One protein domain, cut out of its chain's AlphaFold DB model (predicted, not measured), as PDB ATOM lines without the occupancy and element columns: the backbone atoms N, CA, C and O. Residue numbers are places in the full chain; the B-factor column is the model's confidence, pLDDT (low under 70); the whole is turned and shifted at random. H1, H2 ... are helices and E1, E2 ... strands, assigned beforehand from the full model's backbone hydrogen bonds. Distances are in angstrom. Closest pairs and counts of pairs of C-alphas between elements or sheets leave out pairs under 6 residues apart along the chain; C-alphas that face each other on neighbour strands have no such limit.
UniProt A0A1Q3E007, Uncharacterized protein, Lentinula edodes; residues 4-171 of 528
ATOM      1  N   ASP A   4     296.819 -86.612  18.294       63.53
ATOM      2  CA  ASP A   4     298.228 -86.956  18.555       63.53
ATOM      3  C   ASP A   4     299.124 -86.715  17.332       63.53
ATOM      4  O   ASP A   4     300.242 -86.221  17.470       63.53
ATOM      5  N   ASP A   5     298.631 -87.000  16.118       65.81
ATOM      6  CA  ASP A   5     299.336 -86.665  14.873       65.81
ATOM      7  C   ASP A   5     299.653 -85.161  14.785       65.81
ATOM      8  O   ASP A   5     300.707 -84.786  14.274       65.81
ATOM      9  N   ILE A   6     298.745 -84.297  15.255       66.56
ATOM     10  CA  ILE A   6     298.910 -82.837  15.217       66.56
ATOM     11  C   ILE A   6     299.909 -82.402  16.298       66.56
ATOM     12  O   ILE A   6     300.858 -81.671  16.000       66.56
ATOM     13  N   LEU A   7     299.741 -82.905  17.526       65.38
ATOM     14  CA  LEU A   7     300.616 -82.608  18.663       65.38
ATOM     15  C   LEU A   7     302.067 -83.058  18.427       65.38
ATOM     16  O   LEU A   7     302.988 -82.331  18.784       65.38
ATOM     17  N   HIS A   8     302.290 -84.215  17.794       66.56
ATOM     18  CA  HIS A   8     303.635 -84.759  17.578       66.56
ATOM     19  C   HIS A   8     304.332 -84.300  16.286       66.56
ATOM     20  O   HIS A   8     305.552 -84.439  16.200       66.56
ATOM     21  N   LYS A   9     303.604 -83.818  15.266       69.50
ATOM     22  CA  LYS A   9     304.187 -83.535  13.931       69.50
ATOM     23  C   LYS A   9     304.049 -82.089  13.461       69.50
ATOM     24  O   LYS A   9     304.767 -81.710  12.540       69.50
ATOM     25  N   ALA A  10     303.141 -81.306  14.042       79.06
ATOM     26  CA  ALA A  10     302.860 -79.944  13.588       79.06
ATOM     27  C   ALA A  10     303.073 -78.875  14.665       79.06
ATOM     28  O   ALA A  10     303.459 -77.756  14.327       79.06
ATOM     29  N   LEU A  11     302.811 -79.180  15.940       81.31
ATOM     30  CA  LEU A  11     303.052 -78.234  17.028       81.31
ATOM     31  C   LEU A  11     304.548 -78.189  17.364       81.31
ATOM     32  O   LEU A  11     305.148 -79.204  17.709       81.31
ATOM     33  N   VAL A  12     305.144 -76.999  17.292       85.19
ATOM     34  CA  VAL A  12     306.537 -76.760  17.684       85.19
ATOM     35  C   VAL A  12     306.568 -75.744  18.822       85.19
ATOM     36  O   VAL A  12     305.916 -74.700  18.763       85.19
ATOM     37  N   MET A  13     307.332 -76.064  19.867       83.75
ATOM     38  CA  MET A  13     307.466 -75.275  21.091       83.75
ATOM     39  C   MET A  13     308.947 -75.057  21.424       83.75
ATOM     40  O   MET A  13     309.769 -75.960  21.261       83.75
ATOM     41  N   GLN A  14     309.273 -73.871  21.930       86.19
ATOM     42  CA  GLN A  14     310.550 -73.528  22.548       86.19
ATOM     43  C   GLN A  14     310.285 -72.824  23.886       86.19
ATOM     44  O   GLN A  14     309.459 -71.917  23.960       86.19
ATOM     45  N   GLY A  15     311.002 -73.227  24.935       78.88
ATOM     46  CA  GLY A  15     310.836 -72.700  26.290       78.88
ATOM     47  C   GLY A  15     310.228 -73.730  27.258       78.88
ATOM     48  O   GLY A  15     310.318 -74.930  26.984       78.88
ATOM     49  N   PRO A  16     309.624 -73.293  28.380       85.75
ATOM     50  CA  PRO A  16     309.419 -71.892  28.760       85.75
ATOM     51  C   PRO A  16     310.740 -71.127  28.920       85.75
ATOM     52  O   PRO A  16     311.729 -71.670  29.404       85.75
ATOM     53  N   ASP A  17     310.752 -69.868  28.489       85.31
ATOM     54  CA  ASP A  17     311.898 -68.963  28.659       85.31
ATOM     55  C   ASP A  17     311.837 -68.255  30.026       85.31
ATOM     56  O   ASP A  17     312.865 -67.931  30.626       85.31
ATOM     57  N   ARG A  18     310.617 -68.032  30.542       92.12
ATOM     58  CA  ARG A  18     310.378 -67.381  31.833       92.12
ATOM     59  C   ARG A  18     309.100 -67.883  32.508       92.12
ATOM     60  O   ARG A  18     308.098 -68.137  31.840       92.12
ATOM     61  N   VAL A  19     309.121 -67.978  33.838       93.44
ATOM     62  CA  VAL A  19     307.938 -68.262  34.669       93.44
ATOM     63  C   VAL A  19     307.868 -67.286  35.842       93.44
ATOM     64  O   VAL A  19     308.779 -67.213  36.653       93.44
ATOM     65  N   ASN A  20     306.767 -66.554  35.988       95.81
ATOM     66  CA  ASN A  20     306.542 -65.704  37.161       95.81
ATOM     67  C   ASN A  20     305.467 -66.359  38.032       95.81
ATOM     68  O   ASN A  20     304.313 -66.438  37.613       95.81
ATOM     69  N   VAL A  21     305.812 -66.841  39.226       95.56
ATOM     70  CA  VAL A  21     304.806 -67.337  40.176       95.56
ATOM     71  C   VAL A  21     303.984 -66.138  40.656       95.56
ATOM     72  O   VAL A  21     304.533 -65.166  41.167       95.56
ATOM     73  N   LEU A  22     302.669 -66.182  40.442       93.19
ATOM     74  CA  LEU A  22     301.746 -65.085  40.747       93.19
ATOM     75  C   LEU A  22     301.138 -65.228  42.143       93.19
ATOM     76  O   LEU A  22     300.984 -64.243  42.859       93.19
ATOM     77  N   ASN A  23     300.760 -66.452  42.512       93.50
ATOM     78  CA  ASN A  23     300.153 -66.775  43.799       93.50
ATOM     79  C   ASN A  23     300.350 -68.264  44.117       93.50
ATOM     80  O   ASN A  23     300.415 -69.091  43.206       93.50
ATOM     81  N   VAL A  24     300.390 -68.611  45.401       91.56
ATOM     82  CA  VAL A  24     300.474 -69.991  45.889       91.56
ATOM     83  C   VAL A  24     299.426 -70.174  46.984       91.56
ATOM     84  O   VAL A  24     299.331 -69.357  47.896       91.56
ATOM     85  N   SER A  25     298.618 -71.229  46.900       89.94
ATOM     86  CA  SER A  25     297.546 -71.505  47.856       89.94
ATOM     87  C   SER A  25     297.312 -73.005  48.001       89.94
ATOM     88  O   SER A  25     297.125 -73.703  47.006       89.94
ATOM     89  N   SER A  26     297.219 -73.484  49.241       84.38
ATOM     90  CA  SER A  26     296.917 -74.884  49.561       84.38
ATOM     91  C   SER A  26     295.504 -75.332  49.159       84.38
ATOM     92  O   SER A  26     295.255 -76.531  49.076       84.38
ATOM     93  N   SER A  27     294.580 -74.402  48.877       84.81
ATOM     94  CA  SER A  27     293.207 -74.713  48.445       84.81
ATOM     95  C   SER A  27     292.925 -74.426  46.969       84.81
ATOM     96  O   SER A  27     292.050 -75.067  46.390       84.81
ATOM     97  N   GLN A  28     293.643 -73.483  46.345       87.06
ATOM     98  CA  GLN A  28     293.445 -73.139  44.928       87.06
ATOM     99  C   GLN A  28     294.509 -73.737  43.999       87.06
ATOM    100  O   GLN A  28     294.209 -73.973  42.828       87.06
ATOM    101  N   GLY A  29     295.715 -74.006  44.507       91.00
ATOM    102  CA  GLY A  29     296.895 -74.386  43.731       91.00
ATOM    103  C   GLY A  29     297.884 -73.230  43.537       91.00
ATOM    104  O   GLY A  29     297.874 -72.228  44.257       91.00
ATOM    105  N   ILE A  30     298.761 -73.391  42.551       94.31
ATOM    106  CA  ILE A  30     299.839 -72.473  42.189       94.31
ATOM    107  C   ILE A  30     299.460 -71.769  40.884       94.31
ATOM    108  O   ILE A  30     299.342 -72.415  39.842       94.31
ATOM    109  N   TRP A  31     299.290 -70.451  40.925       95.94
ATOM    110  CA  TRP A  31     299.131 -69.634  39.722       95.94
ATOM    111  C   TRP A  31     300.501 -69.199  39.217       95.94
ATOM    112  O   TRP A  31     301.256 -68.549  39.944       95.94
ATOM    113  N   VAL A  32     300.812 -69.516  37.963       96.06
ATOM    114  CA  VAL A  32     302.088 -69.183  37.319       96.06
ATOM    115  C   VAL A  32     301.852 -68.509  35.971       96.06
ATOM    116  O   VAL A  32     301.039 -68.958  35.174       96.06
ATOM    117  N   HIS A  33     302.561 -67.420  35.693       95.88
ATOM    118  CA  HIS A  33     302.583 -66.782  34.381       95.88
ATOM    119  C   HIS A  33     303.719 -67.381  33.562       95.88
ATOM    120  O   HIS A  33     304.887 -67.152  33.885       95.88
ATOM    121  N   VAL A  34     303.385 -68.158  32.535       93.00
ATOM    122  CA  VAL A  34     304.352 -68.866  31.691       93.00
ATOM    123  C   VAL A  34     304.575 -68.077  30.407       93.00
ATOM    124  O   VAL A  34     303.621 -67.677  29.741       93.00
ATOM    125  N   GLU A  35     305.841 -67.864  30.060       93.38
ATOM    126  CA  GLU A  35     306.280 -67.238  28.814       93.38
ATOM    127  C   GLU A  35     307.124 -68.232  28.007       93.38
ATOM    128  O   GLU A  35     308.094 -68.805  28.513       93.38
ATOM    129  N   GLY A  36     306.769 -68.430  26.741       90.31
ATOM    130  CA  GLY A  36     307.469 -69.328  25.824       90.31
ATOM    131  C   GLY A  36     307.080 -69.056  24.376       90.31
ATOM    132  O   GLY A  36     306.295 -68.155  24.088       90.31
ATOM    133  N   ARG A  37     307.633 -69.825  23.440       90.12
ATOM    134  CA  ARG A  37     307.469 -69.597  22.002       90.12
ATOM    135  C   ARG A  37     306.843 -70.804  21.317       90.12
ATOM    136  O   ARG A  37     307.304 -71.928  21.493       90.12
ATOM    137  N   PHE A  38     305.793 -70.566  20.537       88.00
ATOM    138  CA  PHE A  38     304.949 -71.605  19.941       88.00
ATOM    139  C   PHE A  38     304.632 -71.300  18.474       88.00
ATOM    140  O   PHE A  38     304.613 -70.143  18.047       88.00
ATOM    141  N   GLY A  39     304.329 -72.343  17.709       86.12
ATOM    142  CA  GLY A  39     303.803 -72.228  16.353       86.12
ATOM    143  C   GLY A  39     303.275 -73.566  15.847       86.12
ATOM    144  O   GLY A  39     303.792 -74.622  16.216       86.12
ATOM    145  N   LEU A  40     302.238 -73.525  15.008       87.38
ATOM    146  CA  LEU A  40     301.647 -74.715  14.399       87.38
ATOM    147  C   LEU A  40     301.947 -74.746  12.897       87.38
ATOM    148  O   LEU A  40     301.515 -73.857  12.158       87.38
ATOM    149  N   ASP A  41     302.640 -75.784  12.425       86.69
ATOM    150  CA  ASP A  41     302.783 -76.063  10.992       86.69
ATOM    151  C   ASP A  41     301.494 -76.689  10.438       86.69
ATOM    152  O   ASP A  41     301.392 -77.888  10.163       86.69
ATOM    153  N   ALA A  42     300.481 -75.846  10.250       83.50
ATOM    154  CA  ALA A  42     299.258 -76.206   9.539       83.50
ATOM    155  C   ALA A  42     299.537 -76.629   8.081       83.50
ATOM    156  O   ALA A  42     298.731 -77.333   7.471       83.50
ATOM    157  N   GLY A  43     300.699 -76.263   7.532       81.19
ATOM    158  CA  GLY A  43     301.207 -76.772   6.265       81.19
ATOM    159  C   GLY A  43     301.463 -78.276   6.268       81.19
ATOM    160  O   GLY A  43     301.091 -78.953   5.306       81.19
ATOM    161  N   ALA A  44     302.027 -78.806   7.353       82.19
ATOM    162  CA  ALA A  44     302.185 -80.244   7.565       82.19
ATOM    163  C   ALA A  44     300.834 -80.932   7.823       82.19
ATOM    164  O   ALA A  44     300.561 -81.966   7.218       82.19
ATOM    165  N   VAL A  45     299.956 -80.334   8.645       79.00
ATOM    166  CA  VAL A  45     298.617 -80.887   8.966       79.00
ATOM    167  C   VAL A  45     297.750 -81.064   7.716       79.00
ATOM    168  O   VAL A  45     297.113 -82.099   7.535       79.00
ATOM    169  N   VAL A  46     297.710 -80.055   6.841       78.25
ATOM    170  CA  VAL A  46     296.841 -80.048   5.648       78.25
ATOM    171  C   VAL A  46     297.545 -80.667   4.423       78.25
ATOM    172  O   VAL A  46     296.922 -80.857   3.380       78.25
ATOM    173  N   GLY A  47     298.834 -81.020   4.525       80.19
ATOM    174  CA  GLY A  47     299.617 -81.592   3.419       80.19
ATOM    175  C   GLY A  47     299.952 -80.581   2.313       80.19
ATOM    176  O   GLY A  47     299.988 -80.931   1.135       80.19
ATOM    177  N   VAL A  48     300.156 -79.310   2.679       84.19
ATOM    178  CA  VAL A  48     300.333 -78.168   1.755       84.19
ATOM    179  C   VAL A  48     301.661 -77.417   1.908       84.19
ATOM    180  O   VAL A  48     301.875 -76.376   1.270       84.19
ATOM    181  N   ASN A  49     302.587 -77.982   2.683       83.50
ATOM    182  CA  ASN A  49     304.015 -77.685   2.573       83.50
ATOM    183  C   ASN A  49     304.549 -78.016   1.168       83.50
ATOM    184  O   ASN A  49     303.969 -78.814   0.432       83.50
ATOM    185  N   SER A  50     305.611 -77.327   0.759       79.31
ATOM    186  CA  SER A  50     306.145 -77.368  -0.606       79.31
ATOM    187  C   SER A  50     307.277 -78.382  -0.705       79.31
ATOM    188  O   SER A  50     308.335 -78.178  -0.111       79.31
ATOM    189  N   ASP A  51     307.075 -79.436  -1.490       82.31
ATOM    190  CA  ASP A  51     308.049 -80.515  -1.643       82.31
ATOM    191  C   ASP A  51     308.825 -80.354  -2.961       82.31
ATOM    192  O   ASP A  51     308.237 -80.004  -3.989       82.31
ATOM    193  N   PRO A  52     310.140 -80.648  -3.006       75.81
ATOM    194  CA  PRO A  52     310.938 -80.502  -4.227       75.81
ATOM    195  C   PRO A  52     310.499 -81.444  -5.365       75.81
ATOM    196  O   PRO A  52     310.870 -81.221  -6.517       75.81
ATOM    197  N   GLY A  53     309.700 -82.472  -5.056       75.75
ATOM    198  CA  GLY A  53     309.074 -83.374  -6.026       75.75
ATOM    199  C   GLY A  53     307.678 -82.954  -6.515       75.75
ATOM    200  O   GLY A  53     307.131 -83.657  -7.359       75.75
ATOM    201  N   ASP A  54     307.094 -81.855  -6.016       77.31
ATOM    202  CA  ASP A  54     305.700 -81.478  -6.314       77.31
ATOM    203  C   ASP A  54     305.439 -81.308  -7.819       77.31
ATOM    204  O   ASP A  54     306.111 -80.515  -8.493       77.31
ATOM    205  N   GLY A  55     304.409 -81.974  -8.343       73.94
ATOM    206  CA  GLY A  55     303.921 -81.791  -9.706       73.94
ATOM    207  C   GLY A  55     303.161 -80.474  -9.895       73.94
ATOM    208  O   GLY A  55     302.888 -79.726  -8.956       73.94
ATOM    209  N   ILE A  56     302.811 -80.149 -11.143       68.50
ATOM    210  CA  ILE A  56     302.127 -78.881 -11.466       68.50
ATOM    211  C   ILE A  56     300.733 -78.817 -10.815       68.50
ATOM    212  O   ILE A  56     300.349 -77.764 -10.306       68.50
ATOM    213  N   LEU A  57     300.001 -79.935 -10.784       65.06
ATOM    214  CA  LEU A  57     298.688 -80.023 -10.134       65.06
ATOM    215  C   LEU A  57     298.804 -79.874  -8.611       65.06
ATOM    216  O   LEU A  57     298.062 -79.092  -8.014       65.06
ATOM    217  N   ASP A  58     299.788 -80.536  -8.000       69.44
ATOM    218  CA  ASP A  58     300.054 -80.469  -6.560       69.44
ATOM    219  C   ASP A  58     300.398 -79.038  -6.141       69.44
ATOM    220  O   ASP A  58     299.836 -78.513  -5.183       69.44
ATOM    221  N   ARG A  59     301.231 -78.337  -6.923       69.12
ATOM    222  CA  ARG A  59     301.553 -76.917  -6.688       69.12
ATOM    223  C   ARG A  59     300.316 -76.022  -6.706       69.12
ATOM    224  O   ARG A  59     300.274 -75.078  -5.918       69.12
ATOM    225  N   VAL A  60     299.323 -76.287  -7.559       67.94
ATOM    226  CA  VAL A  60     298.065 -75.516  -7.598       67.94
ATOM    227  C   VAL A  60     297.197 -75.836  -6.379       67.94
ATOM    228  O   VAL A  60     296.802 -74.915  -5.664       67.94
ATOM    229  N   TRP A  61     296.969 -77.120  -6.085       71.50
ATOM    230  CA  TRP A  61     296.189 -77.561  -4.922       71.50
ATOM    231  C   TRP A  61     296.780 -77.049  -3.601       71.50
ATOM    232  O   TRP A  61     296.108 -76.358  -2.830       71.50
ATOM    233  N   LYS A  62     298.078 -77.279  -3.384       82.81
ATOM    234  CA  LYS A  62     298.802 -76.796  -2.204       82.81
ATOM    235  C   LYS A  62     298.831 -75.263  -2.125       82.81
ATOM    236  O   LYS A  62     298.878 -74.719  -1.027       82.81
ATOM    237  N   SER A  63     298.751 -74.536  -3.246       72.19
ATOM    238  CA  SER A  63     298.644 -73.064  -3.224       72.19
ATOM    239  C   SER A  63     297.267 -72.563  -2.785       72.19
ATOM    240  O   SER A  63     297.201 -71.578  -2.051       72.19
ATOM    241  N   LEU A  64     296.186 -73.257  -3.155       67.50
ATOM    242  CA  LEU A  64     294.838 -72.974  -2.646       67.50
ATOM    243  C   LEU A  64     294.742 -73.261  -1.140       67.50
ATOM    244  O   LEU A  64     294.254 -72.421  -0.387       67.50
ATOM    245  N   GLY A  65     295.293 -74.389  -0.677       71.50
ATOM    246  CA  GLY A  65     295.373 -74.693   0.757       71.50
ATOM    247  C   GLY A  65     296.223 -73.685   1.541       71.50
ATOM    248  O   GLY A  65     295.798 -73.207   2.591       71.50
ATOM    249  N   ARG A  66     297.375 -73.263   0.996       80.50
ATOM    250  CA  ARG A  66     298.199 -72.172   1.557       80.50
ATOM    251  C   ARG A  66     297.442 -70.853   1.688       80.50
ATOM    252  O   ARG A  66     297.639 -70.152   2.674       80.50
ATOM    253  N   TRP A  67     296.604 -70.505   0.712       76.31
ATOM    254  CA  TRP A  67     295.745 -69.321   0.788       76.31
ATOM    255  C   TRP A  67     294.680 -69.472   1.883       76.31
ATOM    256  O   TRP A  67     294.516 -68.564   2.691       76.31
ATOM    257  N   GLY A  68     294.039 -70.643   1.982       70.88
ATOM    258  CA  GLY A  68     293.069 -70.944   3.040       70.88
ATOM    259  C   GLY A  68     293.647 -70.801   4.451       70.88
ATOM    260  O   GLY A  68     293.078 -70.086   5.269       70.88
ATOM    261  N   VAL A  69     294.810 -71.404   4.723       76.81
ATOM    262  CA  VAL A  69     295.471 -71.305   6.040       76.81
ATOM    263  C   VAL A  69     295.880 -69.863   6.368       76.81
ATOM    264  O   VAL A  69     295.651 -69.402   7.483       76.81
ATOM    265  N   ARG A  70     296.411 -69.112   5.391       75.88
ATOM    266  CA  ARG A  70     296.788 -67.693   5.564       75.88
ATOM    267  C   ARG A  70     295.609 -66.757   5.842       75.88
ATOM    268  O   ARG A  70     295.834 -65.675   6.365       75.88
ATOM    269  N   ASN A  71     294.384 -67.149   5.494       74.19
ATOM    270  CA  ASN A  71     293.176 -66.386   5.820       74.19
ATOM    271  C   ASN A  71     292.604 -66.718   7.208       74.19
ATOM    272  O   ASN A  71     291.754 -65.977   7.693       74.19
ATOM    273  N   LEU A  72     293.016 -67.838   7.815       73.25
ATOM    274  CA  LEU A  72     292.626 -68.209   9.177       73.25
ATOM    275  C   LEU A  72     293.544 -67.553  10.216       73.25
ATOM    276  O   LEU A  72     293.048 -67.108  11.244       73.25
ATOM    277  N   ASP A  73     294.843 -67.443   9.905       72.38
ATOM    278  CA  ASP A  73     295.906 -66.748  10.662       72.38
ATOM    279  C   ASP A  73     296.208 -67.327  12.062       72.38
ATOM    280  O   ASP A  73     297.342 -67.710  12.348       72.38
ATOM    281  N   THR A  74     295.197 -67.496  12.917       79.81
ATOM    282  CA  THR A  74     295.312 -68.070  14.267       79.81
ATOM    283  C   THR A  74     294.217 -69.105  14.544       79.81
ATOM    284  O   THR A  74     293.149 -69.097  13.933       79.81
ATOM    285  N   VAL A  75     294.472 -70.014  15.489       80.44
ATOM    286  CA  VAL A  75     293.480 -70.957  16.028       80.44
ATOM    287  C   VAL A  75     293.458 -70.868  17.548       80.44
ATOM    288  O   VAL A  75     294.490 -71.022  18.198       80.44
ATOM    289  N   SER A  76     292.268 -70.660  18.111       78.50
ATOM    290  CA  SER A  76     292.022 -70.764  19.551       78.50
ATOM    291  C   SER A  76     291.952 -72.235  19.964       78.50
ATOM    292  O   SER A  76     290.979 -72.920  19.649       78.50
ATOM    293  N   VAL A  77     292.962 -72.717  20.683       75.94
ATOM    294  CA  VAL A  77     292.971 -74.053  21.285       75.94
ATOM    295  C   VAL A  77     292.357 -73.977  22.679       75.94
ATOM    296  O   VAL A  77     292.846 -73.254  23.548       75.94
ATOM    297  N   TRP A  78     291.285 -74.742  22.881       78.25
ATOM    298  CA  TRP A  78     290.629 -74.941  24.170       78.25
ATOM    299  C   TRP A  78     291.037 -76.312  24.710       78.25
ATOM    300  O   TRP A  78     290.819 -77.327  24.046       78.25
ATOM    301  N   THR A  79     291.627 -76.337  25.901       75.62
ATOM    302  CA  THR A  79     292.013 -77.560  26.618       75.62
ATOM    303  C   THR A  79     291.146 -77.733  27.858       75.62
ATOM    304  O   THR A  79     290.975 -76.781  28.622       75.62
ATOM    305  N   SER A  80     290.651 -78.949  28.102       84.31
ATOM    306  CA  SER A  80     290.207 -79.354  29.439       84.31
ATOM    307  C   SER A  80     291.350 -79.244  30.459       84.31
ATOM    308  O   SER A  80     292.519 -79.115  30.088       84.31
ATOM    309  N   THR A  81     291.033 -79.385  31.749       90.12
ATOM    310  CA  THR A  81     292.037 -79.732  32.766       90.12
ATOM    311  C   THR A  81     292.874 -80.918  32.284       90.12
ATOM    312  O   THR A  81     292.322 -81.913  31.806       90.12
ATOM    313  N   ILE A  82     294.197 -80.795  32.391       89.62
ATOM    314  CA  ILE A  82     295.164 -81.839  32.043       89.62
ATOM    315  C   ILE A  82     295.548 -82.555  33.337       89.62
ATOM    316  O   ILE A  82     296.194 -81.957  34.204       89.62
ATOM    317  N   ASN A  83     295.174 -83.823  33.479       93.69
ATOM    318  CA  ASN A  83     295.599 -84.652  34.606       93.69
ATOM    319  C   ASN A  83     296.981 -85.242  34.307       93.69
ATOM    320  O   ASN A  83     297.193 -85.813  33.239       93.69
ATOM    321  N   ILE A  84     297.914 -85.132  35.253       92.12
ATOM    322  CA  ILE A  84     299.270 -85.679  35.162       92.12
ATOM    323  C   ILE A  84     299.402 -86.826  36.170       92.12
ATOM    324  O   ILE A  84     299.266 -86.613  37.380       92.12
ATOM    325  N   THR A  85     299.690 -88.032  35.682       94.38
ATOM    326  CA  THR A  85     299.832 -89.250  36.491       94.38
ATOM    327  C   THR A  85     301.155 -89.970  36.213       94.38
ATOM    328  O   THR A  85     301.773 -89.814  35.160       94.38
ATOM    329  N   THR A  86     301.635 -90.764  37.172       93.25
ATOM    330  CA  THR A  86     302.783 -91.655  36.959       93.25
ATOM    331  C   THR A  86     302.402 -92.832  36.072       93.25
ATOM    332  O   THR A  86     301.336 -93.425  36.234       93.25
ATOM    333  N   ARG A  87     303.342 -93.274  35.229       87.38
ATOM    334  CA  ARG A  87     303.204 -94.497  34.419       87.38
ATOM    335  C   ARG A  87     303.427 -95.801  35.212       87.38
ATOM    336  O   ARG A  87     304.092 -96.719  34.733       87.38
ATOM    337  N   SER A  88     302.941 -95.853  36.449       83.88
ATOM    338  CA  SER A  88     303.004 -97.021  37.336       83.88
ATOM    339  C   SER A  88     301.681 -97.787  37.346       83.88
ATOM    340  O   SER A  88     300.657 -97.263  36.920       83.88
ATOM    341  N   ASP A  89     301.693 -99.011  37.872       83.25
ATOM    342  CA  ASP A  89     300.480 -99.765  38.197       83.25
ATOM    343  C   ASP A  89     300.415 -99.983  39.726       83.25
ATOM    344  O   ASP A  89     301.298-100.657  40.270       83.25
ATOM    345  N   PRO A  90     299.450 -99.378  40.449       88.56
ATOM    346  CA  PRO A  90     298.475 -98.396  39.964       88.56
ATOM    347  C   PRO A  90     299.124 -97.039  39.604       88.56
ATOM    348  O   PRO A  90     300.206 -96.714  40.114       88.56
ATOM    349  N   PRO A  91     298.471 -96.213  38.765       89.81
ATOM    350  CA  PRO A  91     298.931 -94.860  38.463       89.81
ATOM    351  C   PRO A  91     298.710 -93.929  39.662       89.81
ATOM    352  O   PRO A  91     297.696 -94.006  40.359       89.81
ATOM    353  N   VAL A  92     299.659 -93.025  39.900       93.69
ATOM    354  CA  VAL A  92     299.645 -92.060  41.007       93.69
ATOM    355  C   VAL A  92     299.431 -90.661  40.445       93.69
ATOM    356  O   VAL A  92     300.146 -90.233  39.543       93.69
ATOM    357  N   PHE A  93     298.445 -89.935  40.968       94.44
ATOM    358  CA  PHE A  93     298.171 -88.555  40.570       94.44
ATOM    359  C   PHE A  93     299.248 -87.602  41.102       94.44
ATOM    360  O   PHE A  93     299.511 -87.570  42.306       94.44
ATOM    361  N   LEU A  94     299.844 -86.816  40.202       92.94
ATOM    362  CA  LEU A  94     300.924 -85.871  40.498       92.94
ATOM    363  C   LEU A  94     300.421 -84.425  40.521       92.94
ATOM    364  O   LEU A  94     300.728 -83.685  41.455       92.94
ATOM    365  N   ALA A  95     299.658 -84.016  39.505       94.19
ATOM    366  CA  ALA A  95     299.077 -82.679  39.409       94.19
ATOM    367  C   ALA A  95     297.924 -82.626  38.395       94.19
ATOM    368  O   ALA A  95     297.865 -83.432  37.470       94.19
ATOM    369  N   ALA A  96     297.063 -81.621  38.526       94.56
ATOM    370  CA  ALA A  96     296.146 -81.177  37.480       94.56
ATOM    371  C   ALA A  96     296.556 -79.775  37.005       94.56
ATOM    372  O   ALA A  96     296.909 -78.926  37.828       94.56
ATOM    373  N   VAL A  97     296.509 -79.524  35.698       93.25
ATOM    374  CA  VAL A  97     296.903 -78.246  35.090       93.25
ATOM    375  C   VAL A  97     295.740 -77.675  34.282       93.25
ATOM    376  O   VAL A  97     295.287 -78.301  33.327       93.25
ATOM    377  N   ASP A  98     295.287 -76.474  34.643       93.06
ATOM    378  CA  ASP A  98     294.322 -75.702  33.858       93.06
ATOM    379  C   ASP A  98     295.071 -74.634  33.049       93.06
ATOM    380  O   ASP A  98     295.780 -73.789  33.610       93.06
ATOM    381  N   ILE A  99     294.882 -74.654  31.728       89.25
ATOM    382  CA  ILE A  99     295.435 -73.676  30.787       89.25
ATOM    383  C   ILE A  99     294.255 -72.912  30.156       89.25
ATOM    384  O   ILE A  99     293.313 -73.550  29.679       89.25
ATOM    385  N   PRO A 100     294.249 -71.565  30.161       87.75
ATOM    386  CA  PRO A 100     293.214 -70.776  29.496       87.75
ATOM    387  C   PRO A 100     293.334 -70.897  27.965       87.75
ATOM    388  O   PRO A 100     294.404 -71.244  27.468       87.75
ATOM    389  N   PRO A 101     292.279 -70.573  27.191       84.81
ATOM    390  CA  PRO A 101     292.297 -70.738  25.739       84.81
ATOM    391  C   PRO A 101     293.443 -69.962  25.077       84.81
ATOM    392  O   PRO A 101     293.528 -68.739  25.206       84.81
ATOM    393  N   LEU A 102     294.312 -70.671  24.353       82.19
ATOM    394  CA  LEU A 102     295.495 -70.095  23.712       82.19
ATOM    395  C   LEU A 102     295.241 -69.861  22.223       82.19
ATOM    396  O   LEU A 102     294.806 -70.768  21.517       82.19
ATOM    397  N   GLN A 103     295.569 -68.670  21.724       82.75
ATOM    398  CA  GLN A 103     295.615 -68.405  20.285       82.75
ATOM    399  C   GLN A 103     296.988 -68.813  19.746       82.75
ATOM    400  O   GLN A 103     298.001 -68.215  20.100       82.75
ATOM    401  N   ILE A 104     297.024 -69.848  18.905       82.31
ATOM    402  CA  ILE A 104     298.249 -70.355  18.277       82.31
ATOM    403  C   ILE A 104     298.279 -69.900  16.807       82.31
ATOM    404  O   ILE A 104     297.297 -70.122  16.091       82.31
ATOM    405  N   PRO A 105     299.373 -69.280  16.328       80.31
ATOM    406  CA  PRO A 105     299.496 -68.836  14.942       80.31
ATOM    407  C   PRO A 105     299.694 -70.012  13.981       80.31
ATOM    408  O   PRO A 105     300.447 -70.955  14.262       80.31
ATOM    409  N   LEU A 106     299.060 -69.930  12.811       83.94
ATOM    410  CA  LEU A 106     299.166 -70.927  11.751       83.94
ATOM    411  C   LEU A 106     300.273 -70.561  10.760       83.94
ATOM    412  O   LEU A 106     300.201 -69.559  10.052       83.94
ATOM    413  N   THR A 107     301.281 -71.421  10.650       84.88
ATOM    414  CA  THR A 107     302.371 -71.286   9.673       84.88
ATOM    415  C   THR A 107     302.263 -72.356   8.585       84.88
ATOM    416  O   THR A 107     301.735 -73.445   8.808       84.88
ATOM    417  N   VAL A 108     302.752 -72.039   7.380       84.94
ATOM    418  CA  VAL A 108     302.877 -72.988   6.262       84.94
ATOM    419  C   VAL A 108     304.214 -72.779   5.561       84.94
ATOM    420  O   VAL A 108     304.499 -71.676   5.089       84.94
ATOM    421  N   ASN A 109     304.989 -73.852   5.412       83.00
ATOM    422  CA  ASN A 109     306.431 -73.844   5.136       83.00
ATOM    423  C   ASN A 109     307.207 -73.065   6.221       83.00
ATOM    424  O   ASN A 109     307.785 -72.017   5.919       83.00
ATOM    425  N   PRO A 110     307.204 -73.524   7.487       85.75
ATOM    426  CA  PRO A 110     308.058 -72.931   8.508       85.75
ATOM    427  C   PRO A 110     309.537 -72.976   8.068       85.75
ATOM    428  O   PRO A 110     309.997 -74.002   7.558       85.75
ATOM    429  N   PRO A 111     310.306 -71.884   8.232       85.19
ATOM    430  CA  PRO A 111     311.738 -71.885   7.965       85.19
ATOM    431  C   PRO A 111     312.481 -72.800   8.948       85.19
ATOM    432  O   PRO A 111     312.062 -72.995  10.088       85.19
ATOM    433  N   SER A 112     313.629 -73.327   8.521       80.75
ATOM    434  CA  SER A 112     314.466 -74.208   9.341       80.75
ATOM    435  C   SER A 112     314.958 -73.508  10.616       80.75
ATOM    436  O   SER A 112     315.798 -72.607  10.544       80.75
ATOM    437  N   GLY A 113     314.466 -73.948  11.776       83.31
ATOM    438  CA  GLY A 113     314.804 -73.409  13.095       83.31
ATOM    439  C   GLY A 113     313.572 -72.913  13.856       83.31
ATOM    440  O   GLY A 113     312.448 -73.307  13.561       83.31
ATOM    441  N   TYR A 114     313.795 -72.041  14.842       87.94
ATOM    442  CA  TYR A 114     312.760 -71.558  15.772       87.94
ATOM    443  C   TYR A 114     312.350 -70.089  15.555       87.94
ATOM    444  O   TYR A 114     311.541 -69.554  16.304       87.94
ATOM    445  N   SER A 115     312.887 -69.414  14.531       87.50
ATOM    446  CA  SER A 115     312.664 -67.978  14.269       87.50
ATOM    447  C   SER A 115     311.254 -67.611  13.784       87.50
ATOM    448  O   SER A 115     310.967 -66.431  13.602       87.50
ATOM    449  N   TRP A 116     310.389 -68.602  13.559       87.50
ATOM    450  CA  TRP A 116     308.986 -68.433  13.169       87.50
ATOM    451  C   TRP A 116     308.002 -68.652  14.326       87.50
ATOM    452  O   TRP A 116     306.815 -68.369  14.169       87.50
ATOM    453  N   LEU A 117     308.478 -69.144  15.475       90.06
ATOM    454  CA  LEU A 117     307.655 -69.298  16.670       90.06
ATOM    455  C   LEU A 117     307.342 -67.914  17.255       90.06
ATOM    456  O   LEU A 117     308.245 -67.093  17.429       90.06
ATOM    457  N   GLN A 118     306.079 -67.665  17.592       87.94
ATOM    458  CA  GLN A 118     305.655 -66.414  18.225       87.94
ATOM    459  C   GLN A 118     305.690 -66.540  19.750       87.94
ATOM    460  O   GLN A 118     305.516 -67.631  20.292       87.94
ATOM    461  N   HIS A 119     305.917 -65.421  20.444       89.62
ATOM    462  CA  HIS A 119     305.883 -65.369  21.909       89.62
ATOM    463  C   HIS A 119     304.442 -65.501  22.402       89.62
ATOM    464  O   HIS A 119     303.587 -64.692  22.043       89.62
ATOM    465  N   VAL A 120     304.184 -66.506  23.234       87.12
ATOM    466  CA  VAL A 120     302.901 -66.744  23.900       87.12
ATOM    467  C   VAL A 120     303.116 -66.599  25.401       87.12
ATOM    468  O   VAL A 120     304.117 -67.053  25.960       87.12
ATOM    469  N   SER A 121     302.168 -65.935  26.051       91.19
ATOM    470  CA  SER A 121     302.238 -65.577  27.460       91.19
ATOM    471  C   SER A 121     300.875 -65.822  28.095       91.19
ATOM    472  O   SER A 121     299.875 -65.301  27.599       91.19
ATOM    473  N   ALA A 122     300.812 -66.669  29.125       91.50
ATOM    474  CA  ALA A 122     299.544 -67.108  29.704       91.50
ATOM    475  C   ALA A 122     299.637 -67.399  31.215       91.50
ATOM    476  O   ALA A 122     300.632 -67.970  31.673       91.50
ATOM    477  N   PRO A 123     298.596 -67.066  32.003       94.56
ATOM    478  CA  PRO A 123     298.449 -67.553  33.368       94.56
ATOM    479  C   PRO A 123     297.958 -69.007  33.354       94.56
ATOM    480  O   PRO A 123     296.891 -69.300  32.826       94.56
ATOM    481  N   VAL A 124     298.719 -69.908  33.961       94.00
ATOM    482  CA  VAL A 124     298.408 -71.333  34.129       94.00
ATOM    483  C   VAL A 124     298.164 -71.608  35.613       94.00
ATOM    484  O   VAL A 124     298.870 -71.064  36.468       94.00
ATOM    485  N   LEU A 125     297.182 -72.453  35.929       95.50
ATOM    486  CA  LEU A 125     296.922 -72.913  37.294       95.50
ATOM    487  C   LEU A 125     297.344 -74.374  37.446       95.50
ATOM    488  O   LEU A 125     296.822 -75.255  36.768       95.50
ATOM    489  N   ILE A 126     298.264 -74.629  38.373       94.31
ATOM    490  CA  ILE A 126     298.785 -75.960  38.689       94.31
ATOM    491  C   ILE A 126     298.258 -76.371  40.066       94.31
ATOM    492  O   ILE A 126     298.571 -75.737  41.072       94.31
ATOM    493  N   ARG A 127     297.482 -77.452  40.136       94.50
ATOM    494  CA  ARG A 127     297.036 -78.076  41.389       94.50
ATOM    495  C   ARG A 127     297.856 -79.348  41.627       94.50
ATOM    496  O   ARG A 127     297.500 -80.384  41.065       94.50
ATOM    497  N   PRO A 128     298.964 -79.299  42.389       92.12
ATOM    498  CA  PRO A 128     299.711 -80.506  42.733       92.12
ATOM    499  C   PRO A 128     298.869 -81.441  43.613       92.12
ATOM    500  O   PRO A 128     297.915 -81.018  44.267       92.12
ATOM    501  N   THR A 129     299.244 -82.719  43.652       90.81
ATOM    502  CA  THR A 129     298.731 -83.669  44.642       90.81
ATOM    503  C   THR A 129     299.040 -83.194  46.063       90.81
ATOM    504  O   THR A 129     300.097 -82.618  46.320       90.81
ATOM    505  N   SER A 130     298.136 -83.459  47.007       86.94
ATOM    506  CA  SER A 130     298.357 -83.164  48.429       86.94
ATOM    507  C   SER A 130     299.396 -84.083  49.078       86.94
ATOM    508  O   SER A 130     299.859 -83.795  50.176       86.94
ATOM    509  N   LYS A 131     299.775 -85.183  48.414       89.75
ATOM    510  CA  LYS A 131     300.755 -86.152  48.910       89.75
ATOM    511  C   LYS A 131     302.164 -85.800  48.440       89.75
ATOM    512  O   LYS A 131     302.634 -86.253  47.397       89.75
ATOM    513  N   THR A 132     302.870 -85.031  49.255       85.94
ATOM    514  CA  THR A 132     304.286 -84.671  49.059       85.94
ATOM    515  C   THR A 132     305.205 -85.886  48.917       85.94
ATOM    516  O   THR A 132     306.158 -85.850  48.139       85.94
ATOM    517  N   SER A 133     304.894 -86.984  49.608       88.81
ATOM    518  CA  SER A 133     305.595 -88.268  49.512       88.81
ATOM    519  C   SER A 133     305.534 -88.887  48.112       88.81
ATOM    520  O   SER A 133     306.541 -89.421  47.645       88.81
ATOM    521  N   ASP A 134     304.398 -88.770  47.418       90.75
ATOM    522  CA  ASP A 134     304.228 -89.271  46.050       90.75
ATOM    523  C   ASP A 134     305.060 -88.436  45.056       90.75
ATOM    524  O   ASP A 134     305.733 -88.998  44.191       90.75
ATOM    525  N   LEU A 135     305.106 -87.107  45.232       89.06
ATOM    526  CA  LEU A 135     305.959 -86.205  44.440       89.06
ATOM    527  C   LEU A 135     307.456 -86.452  44.672       89.06
ATOM    528  O   LEU A 135     308.223 -86.539  43.712       89.06
ATOM    529  N   LEU A 136     307.882 -86.583  45.933       88.38
ATOM    530  CA  LEU A 136     309.283 -86.829  46.285       88.38
ATOM    531  C   LEU A 136     309.756 -88.184  45.748       88.38
ATOM    532  O   LEU A 136     310.841 -88.274  45.172       88.38
ATOM    533  N   ARG A 137     308.922 -89.222  45.875       89.44
ATOM    534  CA  ARG A 137     309.187 -90.537  45.290       89.44
ATOM    535  C   ARG A 137     309.277 -90.466  43.768       89.44
ATOM    536  O   ARG A 137     310.238 -90.975  43.204       89.44
ATOM    537  N   PHE A 138     308.325 -89.806  43.107       91.31
ATOM    538  CA  PHE A 138     308.348 -89.630  41.654       91.31
ATOM    539  C   PHE A 138     309.615 -88.911  41.173       91.31
ATOM    540  O   PHE A 138     310.205 -89.325  40.175       91.31
ATOM    541  N   ALA A 139     310.071 -87.884  41.897       89.25
ATOM    542  CA  ALA A 139     311.330 -87.207  41.605       89.25
ATOM    543  C   ALA A 139     312.532 -88.159  41.751       89.25
ATOM    544  O   ALA A 139     313.345 -88.248  40.832       89.25
ATOM    545  N   GLN A 140     312.620 -88.912  42.854       89.06
ATOM    546  CA  GLN A 140     313.693 -89.887  43.099       89.06
ATOM    547  C   GLN A 140     313.729 -91.005  42.044       89.06
ATOM    548  O   GLN A 140     314.798 -91.297  41.503       89.06
ATOM    549  N   ASP A 141     312.577 -91.596  41.714       89.38
ATOM    550  CA  ASP A 141     312.460 -92.651  40.701       89.38
ATOM    551  C   ASP A 141     312.789 -92.103  39.294       89.38
ATOM    552  O   ASP A 141     313.564 -92.719  38.558       89.38
ATOM    553  N   SER A 142     312.302 -90.907  38.932       89.81
ATOM    554  CA  SER A 142     312.631 -90.254  37.649       89.81
ATOM    555  C   SER A 142     314.123 -89.936  37.526       89.81
ATOM    556  O   SER A 142     314.736 -90.188  36.489       89.81
ATOM    557  N   TRP A 143     314.735 -89.426  38.599       89.75
ATOM    558  CA  TRP A 143     316.160 -89.094  38.666       89.75
ATOM    559  C   TRP A 143     317.057 -90.324  38.530       89.75
ATOM    560  O   TRP A 143     318.011 -90.331  37.747       89.75
ATOM    561  N   ARG A 144     316.706 -91.397  39.248       89.06
ATOM    562  CA  ARG A 144     317.394 -92.689  39.180       89.06
ATOM    563  C   ARG A 144     317.386 -93.270  37.767       89.06
ATOM    564  O   ARG A 144     318.394 -93.838  37.366       89.06
ATOM    565  N   ASN A 145     316.284 -93.091  37.037       88.75
ATOM    566  CA  ASN A 145     316.109 -93.533  35.649       88.75
ATOM    567  C   ASN A 145     316.593 -92.503  34.603       88.75
ATOM    568  O   ASN A 145     316.502 -92.758  33.404       88.75
ATOM    569  N   GLY A 146     317.017 -91.310  35.035       88.38
ATOM    570  CA  GLY A 146     317.398 -90.178  34.185       88.38
ATOM    571  C   GLY A 146     316.316 -89.633  33.245       88.38
ATOM    572  O   GLY A 146     316.638 -88.885  32.318       88.38
ATOM    573  N   GLN A 147     315.046 -89.975  33.464       89.88
ATOM    574  CA  GLN A 147     313.917 -89.531  32.649       89.88
ATOM    575  C   GLN A 147     312.637 -89.388  33.482       89.88
ATOM    576  O   GLN A 147     312.336 -90.217  34.338       89.88
ATOM    577  N   ILE A 148     311.874 -88.339  33.192       87.69
ATOM    578  CA  ILE A 148     310.540 -88.067  33.740       87.69
ATOM    579  C   ILE A 148     309.522 -88.796  32.856       87.69
ATOM    580  O   ILE A 148     309.579 -88.631  31.637       87.69
ATOM    581  N   MET A 149     308.608 -89.589  33.434       89.88
ATOM    582  CA  MET A 149     307.657 -90.423  32.674       89.88
ATOM    583  C   MET A 149     306.201 -90.337  33.165       89.88
ATOM    584  O   MET A 149     305.877 -90.768  34.272       89.88
ATOM    585  N   VAL A 150     305.327 -89.870  32.269       90.75
ATOM    586  CA  VAL A 150     303.846 -89.779  32.359       90.75
ATOM    587  C   VAL A 150     303.276 -90.183  30.973       90.75
ATOM    588  O   VAL A 150     304.068 -90.472  30.077       90.75
ATOM    589  N   GLN A 151     301.994 -90.315  30.622       89.75
ATOM    590  CA  GLN A 151     300.696 -90.276  31.297       89.75
ATOM    591  C   GLN A 151     300.101 -88.901  31.658       89.75
ATOM    592  O   GLN A 151     299.906 -88.539  32.816       89.75
ATOM    593  N   THR A 152     299.781 -88.140  30.607       87.31
ATOM    594  CA  THR A 152     298.848 -87.005  30.635       87.31
ATOM    595  C   THR A 152     297.497 -87.389  30.027       87.31
ATOM    596  O   THR A 152     297.440 -87.876  28.899       87.31
ATOM    597  N   GLU A 153     296.414 -87.144  30.759       84.75
ATOM    598  CA  GLU A 153     295.024 -87.405  30.354       84.75
ATOM    599  C   GLU A 153     294.288 -86.075  30.121       84.75
ATOM    600  O   GLU A 153     294.348 -85.164  30.953       84.75
ATOM    601  N   MET A 154     293.589 -85.964  28.986       78.44
ATOM    602  CA  MET A 154     292.735 -84.825  28.630       78.44
ATOM    603  C   MET A 154     291.339 -85.322  28.244       78.44
ATOM    604  O   MET A 154     291.196 -86.124  27.320       78.44
ATOM    605  N   SER A 155     290.312 -84.835  28.945       61.72
ATOM    606  CA  SER A 155     288.924 -85.298  28.810       61.72
ATOM    607  C   SER A 155     288.141 -84.611  27.690       61.72
ATOM    608  O   SER A 155     287.206 -85.197  27.154       61.72
ATOM    609  N   THR A 156     288.513 -83.389  27.295       58.38
ATOM    610  CA  THR A 156     288.027 -82.788  26.045       58.38
ATOM    611  C   THR A 156     289.059 -81.865  25.400       58.38
ATOM    612  O   THR A 156     289.455 -80.832  25.942       58.38
ATOM    613  N   ILE A 157     289.400 -82.193  24.156       58.81
ATOM    614  CA  ILE A 157     289.722 -81.207  23.120       58.81
ATOM    615  C   ILE A 157     288.440 -81.034  22.288       58.81
ATOM    616  O   ILE A 157     287.712 -82.008  22.083       58.81
ATOM    617  N   ASP A 158     288.150 -79.836  21.768       50.09
ATOM    618  CA  ASP A 158     286.906 -79.532  21.015       50.09
ATOM    619  C   ASP A 158     286.817 -80.205  19.614       50.09
ATOM    620  O   ASP A 158     286.049 -79.824  18.734       50.09
ATOM    621  N   VAL A 159     287.606 -81.263  19.405       46.69
ATOM    622  CA  VAL A 159     287.552 -82.199  18.276       46.69
ATOM    623  C   VAL A 159     287.335 -83.604  18.852       46.69
ATOM    624  O   VAL A 159     288.262 -84.401  18.928       46.69
ATOM    625  N   ARG A 160     286.097 -83.854  19.312       38.44
ATOM    626  CA  ARG A 160     285.572 -85.085  19.956       38.44
ATOM    627  C   ARG A 160     286.534 -86.288  20.027       38.44
ATOM    628  O   ARG A 160     286.549 -87.127  19.124       38.44
ATOM    629  N   GLY A 161     287.195 -86.433  21.170       47.09
ATOM    630  CA  GLY A 161     287.894 -87.645  21.588       47.09
ATOM    631  C   GLY A 161     288.591 -87.431  22.930       47.09
ATOM    632  O   GLY A 161     289.095 -86.336  23.179       47.09
ATOM    633  N   ASP A 162     288.612 -88.466  23.769       52.47
ATOM    634  CA  ASP A 162     289.496 -88.523  24.936       52.47
ATOM    635  C   ASP A 162     290.939 -88.726  24.442       52.47
ATOM    636  O   ASP A 162     291.168 -89.493  23.499       52.47
ATOM    637  N   VAL A 163     291.913 -88.040  25.048       65.19
ATOM    638  CA  VAL A 163     293.321 -88.088  24.617       65.19
ATOM    639  C   VAL A 163     294.218 -88.452  25.799       65.19
ATOM    640  O   VAL A 163     294.492 -87.629  26.673       65.19
ATOM    641  N   GLU A 164     294.698 -89.697  25.804       74.56
ATOM    642  CA  GLU A 164     295.733 -90.186  26.719       74.56
ATOM    643  C   GLU A 164     297.094 -90.153  26.009       74.56
ATOM    644  O   GLU A 164     297.283 -90.778  24.965       74.56
ATOM    645  N   THR A 165     298.060 -89.428  26.570       77.56
ATOM    646  CA  THR A 165     299.377 -89.208  25.954       77.56
ATOM    647  C   THR A 165     300.521 -89.607  26.883       77.56
ATOM    648  O   THR A 165     300.514 -89.336  28.085       77.56
ATOM    649  N   ALA A 166     301.538 -90.263  26.320       80.25
ATOM    650  CA  ALA A 166     302.747 -90.655  27.036       80.25
ATOM    651  C   ALA A 166     303.911 -89.713  26.697       80.25
ATOM    652  O   ALA A 166     304.348 -89.628  25.550       80.25
ATOM    653  N   LEU A 167     304.431 -89.035  27.716       80.12
ATOM    654  CA  LEU A 167     305.505 -88.057  27.643       80.12
ATOM    655  C   LEU A 167     306.704 -88.586  28.440       80.12
ATOM    656  O   LEU A 167     306.626 -88.749  29.659       80.12
ATOM    657  N   SER A 168     307.812 -88.848  27.741       85.19
ATOM    658  CA  SER A 168     309.118 -89.080  28.368       85.19
ATOM    659  C   SER A 168     310.047 -87.910  28.068       85.19
ATOM    660  O   SER A 168     310.236 -87.547  26.905       85.19
ATOM    661  N   ILE A 169     310.625 -87.321  29.115       82.75
ATOM    662  CA  ILE A 169     311.591 -86.222  29.022       82.75
ATOM    663  C   ILE A 169     312.878 -86.666  29.709       82.75
ATOM    664  O   ILE A 169     312.874 -86.960  30.905       82.75
ATOM    665  N   LYS A 170     313.996 -86.683  28.973       84.88
ATOM    666  CA  LYS A 170     315.313 -86.926  29.572       84.88
ATOM    667  C   LYS A 170     315.688 -85.765  30.498       84.88
ATOM    668  O   LYS A 170     315.623 -84.606  30.094       84.88
ATOM    669  N   ILE A 171     316.134 -86.089  31.707       84.06
ATOM    670  CA  ILE A 171     316.607 -85.111  32.689       84.06
ATOM    671  C   ILE A 171     317.997 -84.598  32.252       84.06
ATOM    672  O   ILE A 171     318.883 -85.417  31.986       84.06
TER     673      ILE A 171
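What this domain is: This is residues 4 to 171 of the 528 residues of an uncharacterized protein of Lentinula edodes (UniProt A0A1Q3E007). Picture one long, strongly twisted sheet that arches over like an open trough: E1 and E2 make one wall, E8 and E9 the other, E7, E5 and E4 join them, and short H1 sits in the hollow near E2 and E9. H4 covers E8 and part of E5 at one end of the long axis, while E3, E6, H2 and the long helix H3 make the other end. The printed part has 168 residues, with four named helices and nine named strands in the order H1 E1 E2 H2 H3 E3 E4 E5 E6 E7 H4 E8 E9. The sheet is branched at E2, and its neighbour pairs are antiparallel but for parallel E2 and E6; the class is mixed, helices and strands. The whole is only just loose, close to compact, with a radius of gyration of the C-alphas of 19.0 A, and it is elongated, spanning 62 by 32 by 31 A.

How they stand to each other: Start at H1, residues 4 to 9, which is on the sheet and only just at the sheet's level, with a height over the sheet of 3.9 A. Next, E1, residues 11 to 25, and E2, residues 29 to 41, form an antiparallel hairpin at 167 degrees; N 14 and O 37, 2.8 A apart, are within hydrogen-bond range. H1 and E2 are near each other, with 5 pairs of C-alphas within 10 A. H2, residues 42 to 46, only just touches H1, with 3 pairs of C-alphas within 8 A, the closest those of Ile 6 and Val 45 at 6.6 A. H3, residues 56 to 72, touches H2 with residues 65 to 69 alone; the closest C-alphas are those of Ala 42 and Val 69, 7.1 A apart. H2 and H3 only graze the sheet. Edge strand E3, residues 74 to 77, is antiparallel to E6, residues 102 to 107, with N 75 and O 104 within hydrogen-bond range at 2.9 A. E6 is parallel to E2 at 16 degrees, with N 107 and O 40 at 2.9 A. E4, residues 82 to 85, and E5, residues 93 to 98, form a hairpin, with N 82 and O 97 at 2.9 A. E7, residues 118 to 128, is antiparallel to E2, with N 32 and O 124 at 2.9 A, and to E5, with N 127 and O 96 at 2.8 A. E1 lies on one side of E2, E6 and E7 on the other side. E8, residues 147 to 154, is antiparallel to E4, with N 85 and O 151 at 2.9 A, and forms a hairpin with E9, residues 163 to 170, with N 167 and O 150 at 2.8 A. H4, residues 132 to 144, lies over E8 and only just over E5, at a height over the sheet of 9.1 A; its closest C-alpha pair with E8 is Ser 142 and Ile 148, 4.9 A apart. In H1, H2, H3 and H4 every O i to N i+4 pair is within hydrogen-bond range.

Where its parts are: Find C-alpha 4 at (298.228, -86.956, 18.555), where H1 begins. E1 runs 32.0 A and bends by 78 degrees at residue 14; E2 runs 33.3 A and bends by 65 degrees at residue 35. H3 starts at C-alpha 56, (302.127, -78.881, -11.466), and is 25.1 A long. E7 covers 28.9 A, bending by 54 degrees at residue 123, and H4 covers 18.3 A. E8 measures 22.1 A and E9 22.6 A, ending at C-alpha 170, (315.313, -86.926, 29.572).

The domain as a whole: The C-alphas of Ile 56 and Ser 133, 61.8 A apart, are the two farthest apart. The printed part has no cut and no long link. Its mean pLDDT is 82.9; look for values under 70 at residues 4 to 9, 56 to 60, 64 and 155 to 163.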